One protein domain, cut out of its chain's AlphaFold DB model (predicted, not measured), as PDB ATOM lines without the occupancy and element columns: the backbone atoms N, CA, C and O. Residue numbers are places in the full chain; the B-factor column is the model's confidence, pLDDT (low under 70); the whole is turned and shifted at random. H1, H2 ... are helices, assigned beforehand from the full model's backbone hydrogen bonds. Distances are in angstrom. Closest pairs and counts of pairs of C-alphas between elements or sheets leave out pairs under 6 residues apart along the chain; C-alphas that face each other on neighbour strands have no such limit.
ATOM      1  N   PRO A 137     139.809 182.371 206.495       93.12
ATOM      2  CA  PRO A 137     139.079 182.953 205.371       93.12
ATOM      3  C   PRO A 137     139.967 183.725 204.382       93.12
ATOM      4  O   PRO A 137     140.933 184.380 204.768       93.12
ATOM      5  N   TRP A 138     139.551 183.781 203.112       94.62
ATOM      6  CA  TRP A 138     140.266 184.483 202.031       94.62
ATOM      7  C   TRP A 138     140.698 185.924 202.358       94.62
ATOM      8  O   TRP A 138     141.811 186.341 202.046       94.62
ATOM      9  N   TYR A 139     139.844 186.706 203.022       92.81
ATOM     10  CA  TYR A 139     140.167 188.101 203.346       92.81
ATOM     11  C   TYR A 139     141.334 188.241 204.329       92.81
ATOM     12  O   TYR A 139     142.021 189.260 204.309       92.81
ATOM     13  N   HIS A 140     141.590 187.233 205.163       95.69
ATOM     14  CA  HIS A 140     142.773 187.211 206.017       95.69
ATOM     15  C   HIS A 140     144.049 187.099 205.180       95.69
ATOM     16  O   HIS A 140     145.007 187.818 205.448       95.69
ATOM     17  N   HIS A 141     144.035 186.280 204.123       95.94
ATOM     18  CA  HIS A 141     145.158 186.167 203.185       95.94
ATOM     19  C   HIS A 141     145.428 187.477 202.451       95.94
ATOM     20  O   HIS A 141     146.584 187.881 202.344       95.94
ATOM     21  N   ILE A 142     144.384 188.197 202.026       95.25
ATOM     22  CA  ILE A 142     144.553 189.545 201.454       95.25
ATOM     23  C   ILE A 142     145.245 190.472 202.462       95.25
ATOM     24  O   ILE A 142     146.244 191.103 202.122       95.25
ATOM     25  N   ALA A 143     144.769 190.523 203.709       95.94
ATOM     26  CA  ALA A 143     145.373 191.370 204.737       95.94
ATOM     27  C   ALA A 143     146.846 191.014 205.000       95.94
ATOM     28  O   ALA A 143     147.671 191.910 205.182       95.94
ATOM     29  N   LEU A 144     147.188 189.725 204.985       96.12
ATOM     30  CA  LEU A 144     148.562 189.245 205.127       96.12
ATOM     31  C   LEU A 144     149.442 189.659 203.950       96.12
ATOM     32  O   LEU A 144     150.555 190.129 204.166       96.12
ATOM     33  N   MET A 145     148.955 189.528 202.718       94.81
ATOM     34  CA  MET A 145     149.700 189.961 201.534       94.81
ATOM     35  C   MET A 145     149.947 191.472 201.530       94.81
ATOM     36  O   MET A 145     151.030 191.907 201.154       94.81
ATOM     37  N   GLU A 146     148.971 192.264 201.978       94.50
ATOM     38  CA  GLU A 146     149.064 193.728 201.997       94.50
ATOM     39  C   GLU A 146     149.902 194.290 203.148       94.50
ATOM     40  O   GLU A 146     150.490 195.359 203.010       94.50
ATOM     41  N   LYS A 147     149.877 193.642 204.318       94.75
ATOM     42  CA  LYS A 147     150.359 194.245 205.576       94.75
ATOM     43  C   LYS A 147     151.511 193.487 206.220       94.75
ATOM     44  O   LYS A 147     152.082 193.980 207.188       94.75
ATOM     45  N   CYS A 148     151.820 192.288 205.736       93.50
ATOM     46  CA  CYS A 148     152.871 191.444 206.279       93.50
ATOM     47  C   CYS A 148     153.884 191.095 205.189       93.50
ATOM     48  O   CYS A 148     153.537 190.574 204.127       93.50
ATOM     49  N   GLU A 149     155.154 191.353 205.473       89.38
ATOM     50  CA  GLU A 149     156.274 191.044 204.590       89.38
ATOM     51  C   GLU A 149     156.923 189.720 204.996       89.38
ATOM     52  O   GLU A 149     157.048 189.417 206.183       89.38
ATOM     53  N   GLY A 150     157.345 188.944 203.996       89.50
ATOM     54  CA  GLY A 150     158.028 187.666 204.181       89.50
ATOM     55  C   GLY A 150     157.080 186.461 204.323       89.50
ATOM     56  O   GLY A 150     156.094 186.531 205.062       89.50
ATOM     57  N   PRO A 151     157.366 185.337 203.638       88.19
ATOM     58  CA  PRO A 151     156.528 184.137 203.694       88.19
ATOM     59  C   PRO A 151     156.501 183.504 205.094       88.19
ATOM     60  O   PRO A 151     155.426 183.176 205.582       88.19
ATOM     61  N   GLU A 152     157.640 183.434 205.789       88.62
ATOM     62  CA  GLU A 152     157.742 182.890 207.157       88.62
ATOM     63  C   GLU A 152     156.787 183.607 208.127       88.62
ATOM     64  O   GLU A 152     155.972 182.986 208.809       88.62
ATOM     65  N   LYS A 153     156.826 184.943 208.124       92.12
ATOM     66  CA  LYS A 153     155.992 185.771 208.998       92.12
ATOM     67  C   LYS A 153     154.508 185.636 208.664       92.12
ATOM     68  O   LYS A 153     153.679 185.570 209.572       92.12
ATOM     69  N   ARG A 154     154.156 185.576 207.373       93.31
ATOM     70  CA  ARG A 154     152.765 185.349 206.947       93.31
ATOM     71  C   ARG A 154     152.261 183.998 207.432       93.31
ATOM     72  O   ARG A 154     151.179 183.957 208.010       93.31
ATOM     73  N   LEU A 155     153.048 182.936 207.252       91.44
ATOM     74  CA  LEU A 155     152.689 181.588 207.691       91.44
ATOM     75  C   LEU A 155     152.453 181.547 209.202       91.44
ATOM     76  O   LEU A 155     151.440 181.014 209.651       91.44
ATOM     77  N   TRP A 156     153.321 182.199 209.975       92.12
ATOM     78  CA  TRP A 156     153.146 182.311 211.418       92.12
ATOM     79  C   TRP A 156     151.815 182.987 211.784       92.12
ATOM     80  O   TRP A 156     151.045 182.453 212.577       92.12
ATOM     81  N   TYR A 157     151.470 184.120 211.161       93.81
ATOM     82  CA  TYR A 157     150.184 184.779 211.426       93.81
ATOM     83  C   TYR A 157     148.973 183.952 210.978       93.81
ATOM     84  O   TYR A 157     147.922 184.058 211.613       93.81
ATOM     85  N   VAL A 158     149.085 183.135 209.925       93.12
ATOM     86  CA  VAL A 158     148.028 182.187 209.535       93.12
ATOM     87  C   VAL A 158     147.798 181.181 210.655       93.12
ATOM     88  O   VAL A 158     146.668 181.035 211.117       93.12
ATOM     89  N   GLN A 159     148.874 180.555 211.139       90.81
ATOM     90  CA  GLN A 159     148.819 179.563 212.213       90.81
ATOM     91  C   GLN A 159     148.215 180.153 213.488       90.81
ATOM     92  O   GLN A 159     147.283 179.586 214.050       90.81
ATOM     93  N   GLN A 160     148.664 181.340 213.902       91.62
ATOM     94  CA  GLN A 160     148.110 182.021 215.074       91.62
ATOM     95  C   GLN A 160     146.637 182.403 214.885       91.62
ATOM     96  O   GLN A 160     145.833 182.291 215.811       91.62
ATOM     97  N   SER A 161     146.255 182.821 213.675       92.88
ATOM     98  CA  SER A 161     144.863 183.172 213.373       92.88
ATOM     99  C   SER A 161     143.938 181.964 213.432       92.88
ATOM    100  O   SER A 161     142.824 182.095 213.940       92.88
ATOM    101  N   ALA A 162     144.390 180.811 212.934       89.94
ATOM    102  CA  ALA A 162     143.661 179.552 213.019       89.94
ATOM    103  C   ALA A 162     143.563 179.072 214.476       89.94
ATOM    104  O   ALA A 162     142.466 178.792 214.957       89.94
ATOM    105  N   ALA A 163     144.685 179.076 215.204       87.25
ATOM    106  CA  ALA A 163     144.770 178.628 216.594       87.25
ATOM    107  C   ALA A 163     143.862 179.427 217.540       87.25
ATOM    108  O   ALA A 163     143.151 178.865 218.371       87.25
ATOM    109  N   HIS A 164     143.875 180.753 217.410       88.50
ATOM    110  CA  HIS A 164     143.156 181.647 218.315       88.50
ATOM    111  C   HIS A 164     141.805 182.116 217.768       88.50
ATOM    112  O   HIS A 164     141.095 182.861 218.444       88.50
ATOM    113  N   GLY A 165     141.442 181.716 216.546       89.62
ATOM    114  CA  GLY A 165     140.216 182.160 215.892       89.62
ATOM    115  C   GLY A 165     140.149 183.681 215.741       89.62
ATOM    116  O   GLY A 165     139.133 184.303 216.053       89.62
ATOM    117  N   TRP A 166     141.229 184.314 215.277       93.25
ATOM    118  CA  TRP A 166     141.234 185.763 215.074       93.25
ATOM    119  C   TRP A 166     140.322 186.170 213.920       93.25
ATOM    120  O   TRP A 166     140.442 185.686 212.793       93.25
ATOM    121  N   SER A 167     139.432 187.133 214.168       92.25
ATOM    122  CA  SER A 167     138.736 187.815 213.074       92.25
ATOM    123  C   SER A 167     139.727 188.595 212.205       92.25
ATOM    124  O   SER A 167     140.844 188.902 212.627       92.25
ATOM    125  N   HIS A 168     139.294 188.996 211.010       93.38
ATOM    126  CA  HIS A 168     140.113 189.824 210.116       93.38
ATOM    127  C   HIS A 168     140.644 191.096 210.813       93.38
ATOM    128  O   HIS A 168     141.779 191.528 210.593       93.38
ATOM    129  N   ASN A 169     139.825 191.693 211.685       93.31
ATOM    130  CA  ASN A 169     140.183 192.912 212.408       93.31
ATOM    131  C   ASN A 169     141.238 192.643 213.481       93.31
ATOM    132  O   ASN A 169     142.189 193.414 213.593       93.31
ATOM    133  N   ILE A 170     141.095 191.541 214.225       94.94
ATOM    134  CA  ILE A 170     142.082 191.141 215.230       94.94
ATOM    135  C   ILE A 170     143.401 190.779 214.554       94.94
ATOM    136  O   ILE A 170     144.428 191.312 214.954       94.94
ATOM    137  N   LEU A 171     143.390 189.993 213.472       96.56
ATOM    138  CA  LEU A 171     144.599 189.713 212.692       96.56
ATOM    139  C   LEU A 171     145.294 191.012 212.255       96.56
ATOM    140  O   LEU A 171     146.486 191.200 212.486       96.56
ATOM    141  N   THR A 172     144.540 191.949 211.678       96.25
ATOM    142  CA  THR A 172     145.090 193.243 211.251       96.25
ATOM    143  C   THR A 172     145.698 194.022 212.421       96.25
ATOM    144  O   THR A 172     146.750 194.644 212.266       96.25
ATOM    145  N   LEU A 173     145.057 194.000 213.594       95.88
ATOM    146  CA  LEU A 173     145.582 194.616 214.811       95.88
ATOM    147  C   LEU A 173     146.877 193.934 215.276       95.88
ATOM    148  O   LEU A 173     147.837 194.629 215.607       95.88
ATOM    149  N   GLN A 174     146.941 192.601 215.245       95.38
ATOM    150  CA  GLN A 174     148.130 191.853 215.654       95.38
ATOM    151  C   GLN A 174     149.322 192.136 214.737       95.38
ATOM    152  O   GLN A 174     150.406 192.428 215.244       95.38
ATOM    153  N   ILE A 175     149.099 192.187 213.417       94.94
ATOM    154  CA  ILE A 175     150.118 192.598 212.438       94.94
ATOM    155  C   ILE A 175     150.624 194.011 212.756       94.94
ATOM    156  O   ILE A 175     151.832 194.229 212.851       94.94
ATOM    157  N   LYS A 176     149.716 194.972 212.985       94.62
ATOM    158  CA  LYS A 176     150.081 196.359 213.331       94.62
ATOM    159  C   LYS A 176     150.879 196.453 214.631       94.62
ATOM    160  O   LYS A 176     151.806 197.251 214.717       94.62
ATOM    161  N   SER A 177     150.538 195.631 215.621       93.06
ATOM    162  CA  SER A 177     151.246 195.570 216.906       93.06
ATOM    163  C   SER A 177     152.571 194.802 216.852       93.06
ATOM    164  O   SER A 177     153.214 194.651 217.891       93.06
ATOM    165  N   ARG A 178     152.966 194.294 215.672       92.25
ATOM    166  CA  ARG A 178     154.201 193.523 215.469       92.25
ATOM    167  C   ARG A 178     154.308 192.350 216.446       92.25
ATOM    168  O   ARG A 178     155.322 192.161 217.112       92.25
ATOM    169  N   LEU A 179     153.208 191.606 216.606       90.81
ATOM    170  CA  LEU A 179     153.136 190.508 217.572       90.81
ATOM    171  C   LEU A 179     154.226 189.455 217.324       90.81
ATOM    172  O   LEU A 179     154.852 189.012 218.282       90.81
ATOM    173  N   TYR A 180     154.484 189.120 216.058       90.50
ATOM    174  CA  TYR A 180     155.546 188.192 215.660       90.50
ATOM    175  C   TYR A 180     156.910 188.565 216.262       90.50
ATOM    176  O   TYR A 180     157.597 187.733 216.846       90.50
ATOM    177  N   GLU A 181     157.283 189.842 216.185       89.56
ATOM    178  CA  GLU A 181     158.540 190.343 216.734       89.56
ATOM    179  C   GLU A 181     158.573 190.315 218.265       89.56
ATOM    180  O   GLU A 181     159.642 190.162 218.850       89.56
ATOM    181  N   ARG A 182     157.411 190.443 218.918       86.50
ATOM    182  CA  ARG A 182     157.293 190.438 220.383       86.50
ATOM    183  C   ARG A 182     157.316 189.034 220.988       86.50
ATOM    184  O   ARG A 182     157.820 188.881 222.094       86.50
ATOM    185  N   GLN A 183     156.754 188.034 220.307       77.75
ATOM    186  CA  GLN A 183     156.662 186.654 220.814       77.75
ATOM    187  C   GLN A 183     157.867 185.772 220.456       77.75
ATOM    188  O   GLN A 183     158.030 184.704 221.041       77.75
ATOM    189  N   GLY A 184     158.744 186.228 219.558       64.12
ATOM    190  CA  GLY A 184     159.912 185.461 219.128       64.12
ATOM    191  C   GLY A 184     159.565 184.338 218.142       64.12
ATOM    192  O   GLY A 184     158.413 183.947 217.970       64.12
ATOM    193  N   LYS A 185     160.593 183.830 217.451       63.00
ATOM    194  CA  LYS A 185     160.492 182.898 216.310       63.00
ATOM    195  C   LYS A 185     160.220 181.441 216.724       63.00
ATOM    196  O   LYS A 185     160.947 180.536 216.320       63.00
ATOM    197  N   ALA A 186     159.231 181.192 217.577       52.22
ATOM    198  CA  ALA A 186     158.874 179.819 217.927       52.22
ATOM    199  C   ALA A 186     158.085 179.175 216.773       52.22
ATOM    200  O   ALA A 186     156.989 179.624 216.434       52.22
ATOM    201  N   VAL A 187     158.653 178.125 216.172       49.66
ATOM    202  CA  VAL A 187     157.975 177.289 215.174       49.66
ATOM    203  C   VAL A 187     156.984 176.394 215.912       49.66
ATOM    204  O   VAL A 187     157.377 175.489 216.647       49.66
ATOM    205  N   THR A 188     155.693 176.662 215.755       52.56
ATOM    206  CA  THR A 188     154.635 175.806 216.298       52.56
ATOM    207  C   THR A 188     154.239 174.778 215.244       52.56
ATOM    208  O   THR A 188     153.653 175.142 214.226       52.56
ATOM    209  N   ASN A 189     154.541 173.497 215.483       48.25
ATOM    210  CA  ASN A 189     153.927 172.399 214.732       48.25
ATOM    211  C   ASN A 189     152.411 172.461 214.961       48.25
ATOM    212  O   ASN A 189     151.967 172.426 216.109       48.25
ATOM    213  N   PHE A 190     151.630 172.593 213.889       53.38
ATOM    214  CA  PHE A 190     150.183 172.767 213.975       53.38
ATOM    215  C   PHE A 190     149.458 171.598 213.317       53.38
ATOM    216  O   PHE A 190     149.738 171.247 212.176       53.38
ATOM    217  N   SER A 191     148.503 171.020 214.039       53.47
ATOM    218  CA  SER A 191     147.491 170.111 213.503       53.47
ATOM    219  C   SER A 191     146.230 170.912 213.187       53.47
ATOM    220  O   SER A 191     145.851 171.758 213.992       53.47
ATOM    221  N   ALA A 192     145.561 170.640 212.065       56.88
ATOM    222  CA  ALA A 192     144.300 171.284 211.696       56.88
ATOM    223  C   ALA A 192     143.268 171.212 212.839       56.88
ATOM    224  O   ALA A 192     142.693 170.158 213.113       56.88
ATOM    225  N   THR A 193     143.030 172.335 213.516       64.56
ATOM    226  CA  THR A 193     142.005 172.455 214.558       64.56
ATOM    227  C   THR A 193     141.022 173.545 214.187       64.56
ATOM    228  O   THR A 193     141.421 174.649 213.819       64.56
ATOM    229  N   LEU A 194     139.731 173.248 214.339       64.50
ATOM    230  CA  LEU A 194     138.687 174.264 214.245       64.50
ATOM    231  C   LEU A 194     138.967 175.386 215.258       64.50
ATOM    232  O   LEU A 194     139.341 175.085 216.397       64.50
ATOM    233  N   PRO A 195     138.749 176.661 214.885       68.56
ATOM    234  CA  PRO A 195     138.881 177.754 215.831       68.56
ATOM    235  C   PRO A 195     137.863 177.584 216.971       68.56
ATOM    236  O   PRO A 195     136.791 177.000 216.756       68.56
ATOM    237  N   PRO A 196     138.143 178.121 218.174       74.81
ATOM    238  CA  PRO A 196     137.202 178.051 219.287       74.81
ATOM    239  C   PRO A 196     135.815 178.580 218.885       74.81
ATOM    240  O   PRO A 196     135.712 179.614 218.218       74.81
ATOM    241  N   ALA A 197     134.743 177.894 219.297       72.12
ATOM    242  CA  ALA A 197     133.369 178.226 218.894       72.12
ATOM    243  C   ALA A 197     132.932 179.647 219.303       72.12
ATOM    244  O   ALA A 197     132.088 180.250 218.645       72.12
ATOM    245  N   GLU A 198     133.536 180.189 220.360       75.25
ATOM    246  CA  GLU A 198     133.277 181.534 220.891       75.25
ATOM    247  C   GLU A 198     134.292 182.582 220.404       75.25
ATOM    248  O   GLU A 198     134.295 183.718 220.870       75.25
ATOM    249  N   SER A 199     135.171 182.219 219.465       81.50
ATOM    250  CA  SER A 199     136.201 183.121 218.944       81.50
ATOM    251  C   SER A 199     135.627 184.288 218.133       81.50
ATOM    252  O   SER A 199     134.538 184.217 217.551       81.50
ATOM    253  N   ASP A 200     136.411 185.362 218.010       82.12
ATOM    254  CA  ASP A 200     136.069 186.516 217.174       82.12
ATOM    255  C   ASP A 200     135.803 186.130 215.711       82.12
ATOM    256  O   ASP A 200     134.922 186.702 215.061       82.12
ATOM    257  N   MET A 201     136.558 185.165 215.174       85.06
ATOM    258  CA  MET A 201     136.355 184.639 213.825       85.06
ATOM    259  C   MET A 201     134.992 183.952 213.702       85.06
ATOM    260  O   MET A 201     134.248 184.270 212.771       85.06
ATOM    261  N   ALA A 202     134.630 183.081 214.651       79.56
ATOM    262  CA  ALA A 202     133.325 182.418 214.671       79.56
ATOM    263  C   ALA A 202     132.177 183.444 214.749       79.56
ATOM    264  O   ALA A 202     131.244 183.407 213.943       79.56
ATOM    265  N   ALA A 203     132.301 184.451 215.618       79.56
ATOM    266  CA  ALA A 203     131.324 185.532 215.736       79.56
ATOM    267  C   ALA A 203     131.223 186.404 214.465       79.56
ATOM    268  O   ALA A 203     130.143 186.889 214.103       79.56
TER     269      ALA A 203
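AT A GLANCE: This is residues 137 to 203 of the 214 residues of the protein "DUF1016 family protein" of Desulfobacteraceae bacterium (UniProt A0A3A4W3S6). Three helices make the core as a triangle: H1 and H3 run side by side the same way, and H2 runs back on a slant over one side of that pair. The short helix H4 sits at the end where H2 begins, and from it residues 184 to 199 swing in a wide loop past the side of H2 away from H3, to the small helix H5 near the start of H3. The printed part has 67 residues, with five named helices in the order H1, H2, H3, H4, H5 and no named strand; the class is all helix. It is compact, with a radius of gyration of the C-alphas of 11.3 A, and the C-alphas span 29 by 24 by 19 A.

IN THESE COORDINATES: H1 is residues 138 to 147, 14.5 A from first to last C-alpha, and begins at C-alpha 138 (140.266, 184.483, 202.031). H2 is residues 151 to 164, 20.0 A long, and is the longest helix; its C-alpha 151 is at (156.528, 184.137, 203.694). H3 is residues 168 to 176, 12.3 A. H4 is residues 179 to 183, 6.1 A. H5 is residues 200 to 203, 5.1 A, and ends at C-alpha 203 (131.324, 185.532, 215.736).

HOW THE PARTS SIT: H2 is the hub, touching H1, H3 and H4. H1 and H2 form a helical hairpin and only just touch, with 3 pairs of C-alphas within 8 A; the closest C-alphas are those of Leu 144 and Arg 154, 6.0 A apart, and H2 touches H1 with residues 154 to 157 alone. They run opposite ways at a steep tilt of 45 degrees. H1 and H3 touch, with the C-alphas of His 140 and His 168 closest at 5.5 A, and run the same way at a shallow tilt of 19 degrees. H2 and H3 only just touch, also with 3 pairs within 8 A, through residues 157 to 161 of H2 alone; the closest C-alphas are those of Ser 161 and Leu 171, 6.6 A apart. These two run opposite ways at a steep tilt of 48 degrees. The helix packing is only just mostly crossed, with 1 of 3 pairs at a shallow tilt. H2 and H4 only just touch, with 3 pairs within 8 A, through residues 153 to 157 of H2 alone; the C-alphas of Lys 153 and Tyr 180 are closest at 7.1 A. H3 and H4 meet only through their link. H5 is close to H3 but not clearly touching, with the C-alphas of His 168 and Met 201 closest at 7.4 A. H5 is apart from H1, H2 and H4, and H1 is apart from H4. In H1, H2, H3 and H4 every O i to N i+4 pair is within hydrogen-bond range; H5 is too short for such a pair.

THE WHOLE: The C-alphas farthest apart are those of Gly 150 and Glu 198, 30.5 A. The printed part has no cut. The links H1 to H2, H2 to H3 and H3 to H4 are tight; the link H4 to H5 is long, with 16 residues. The mean pLDDT of the printed part is 84.5, and residues 184 to 195 are under 70.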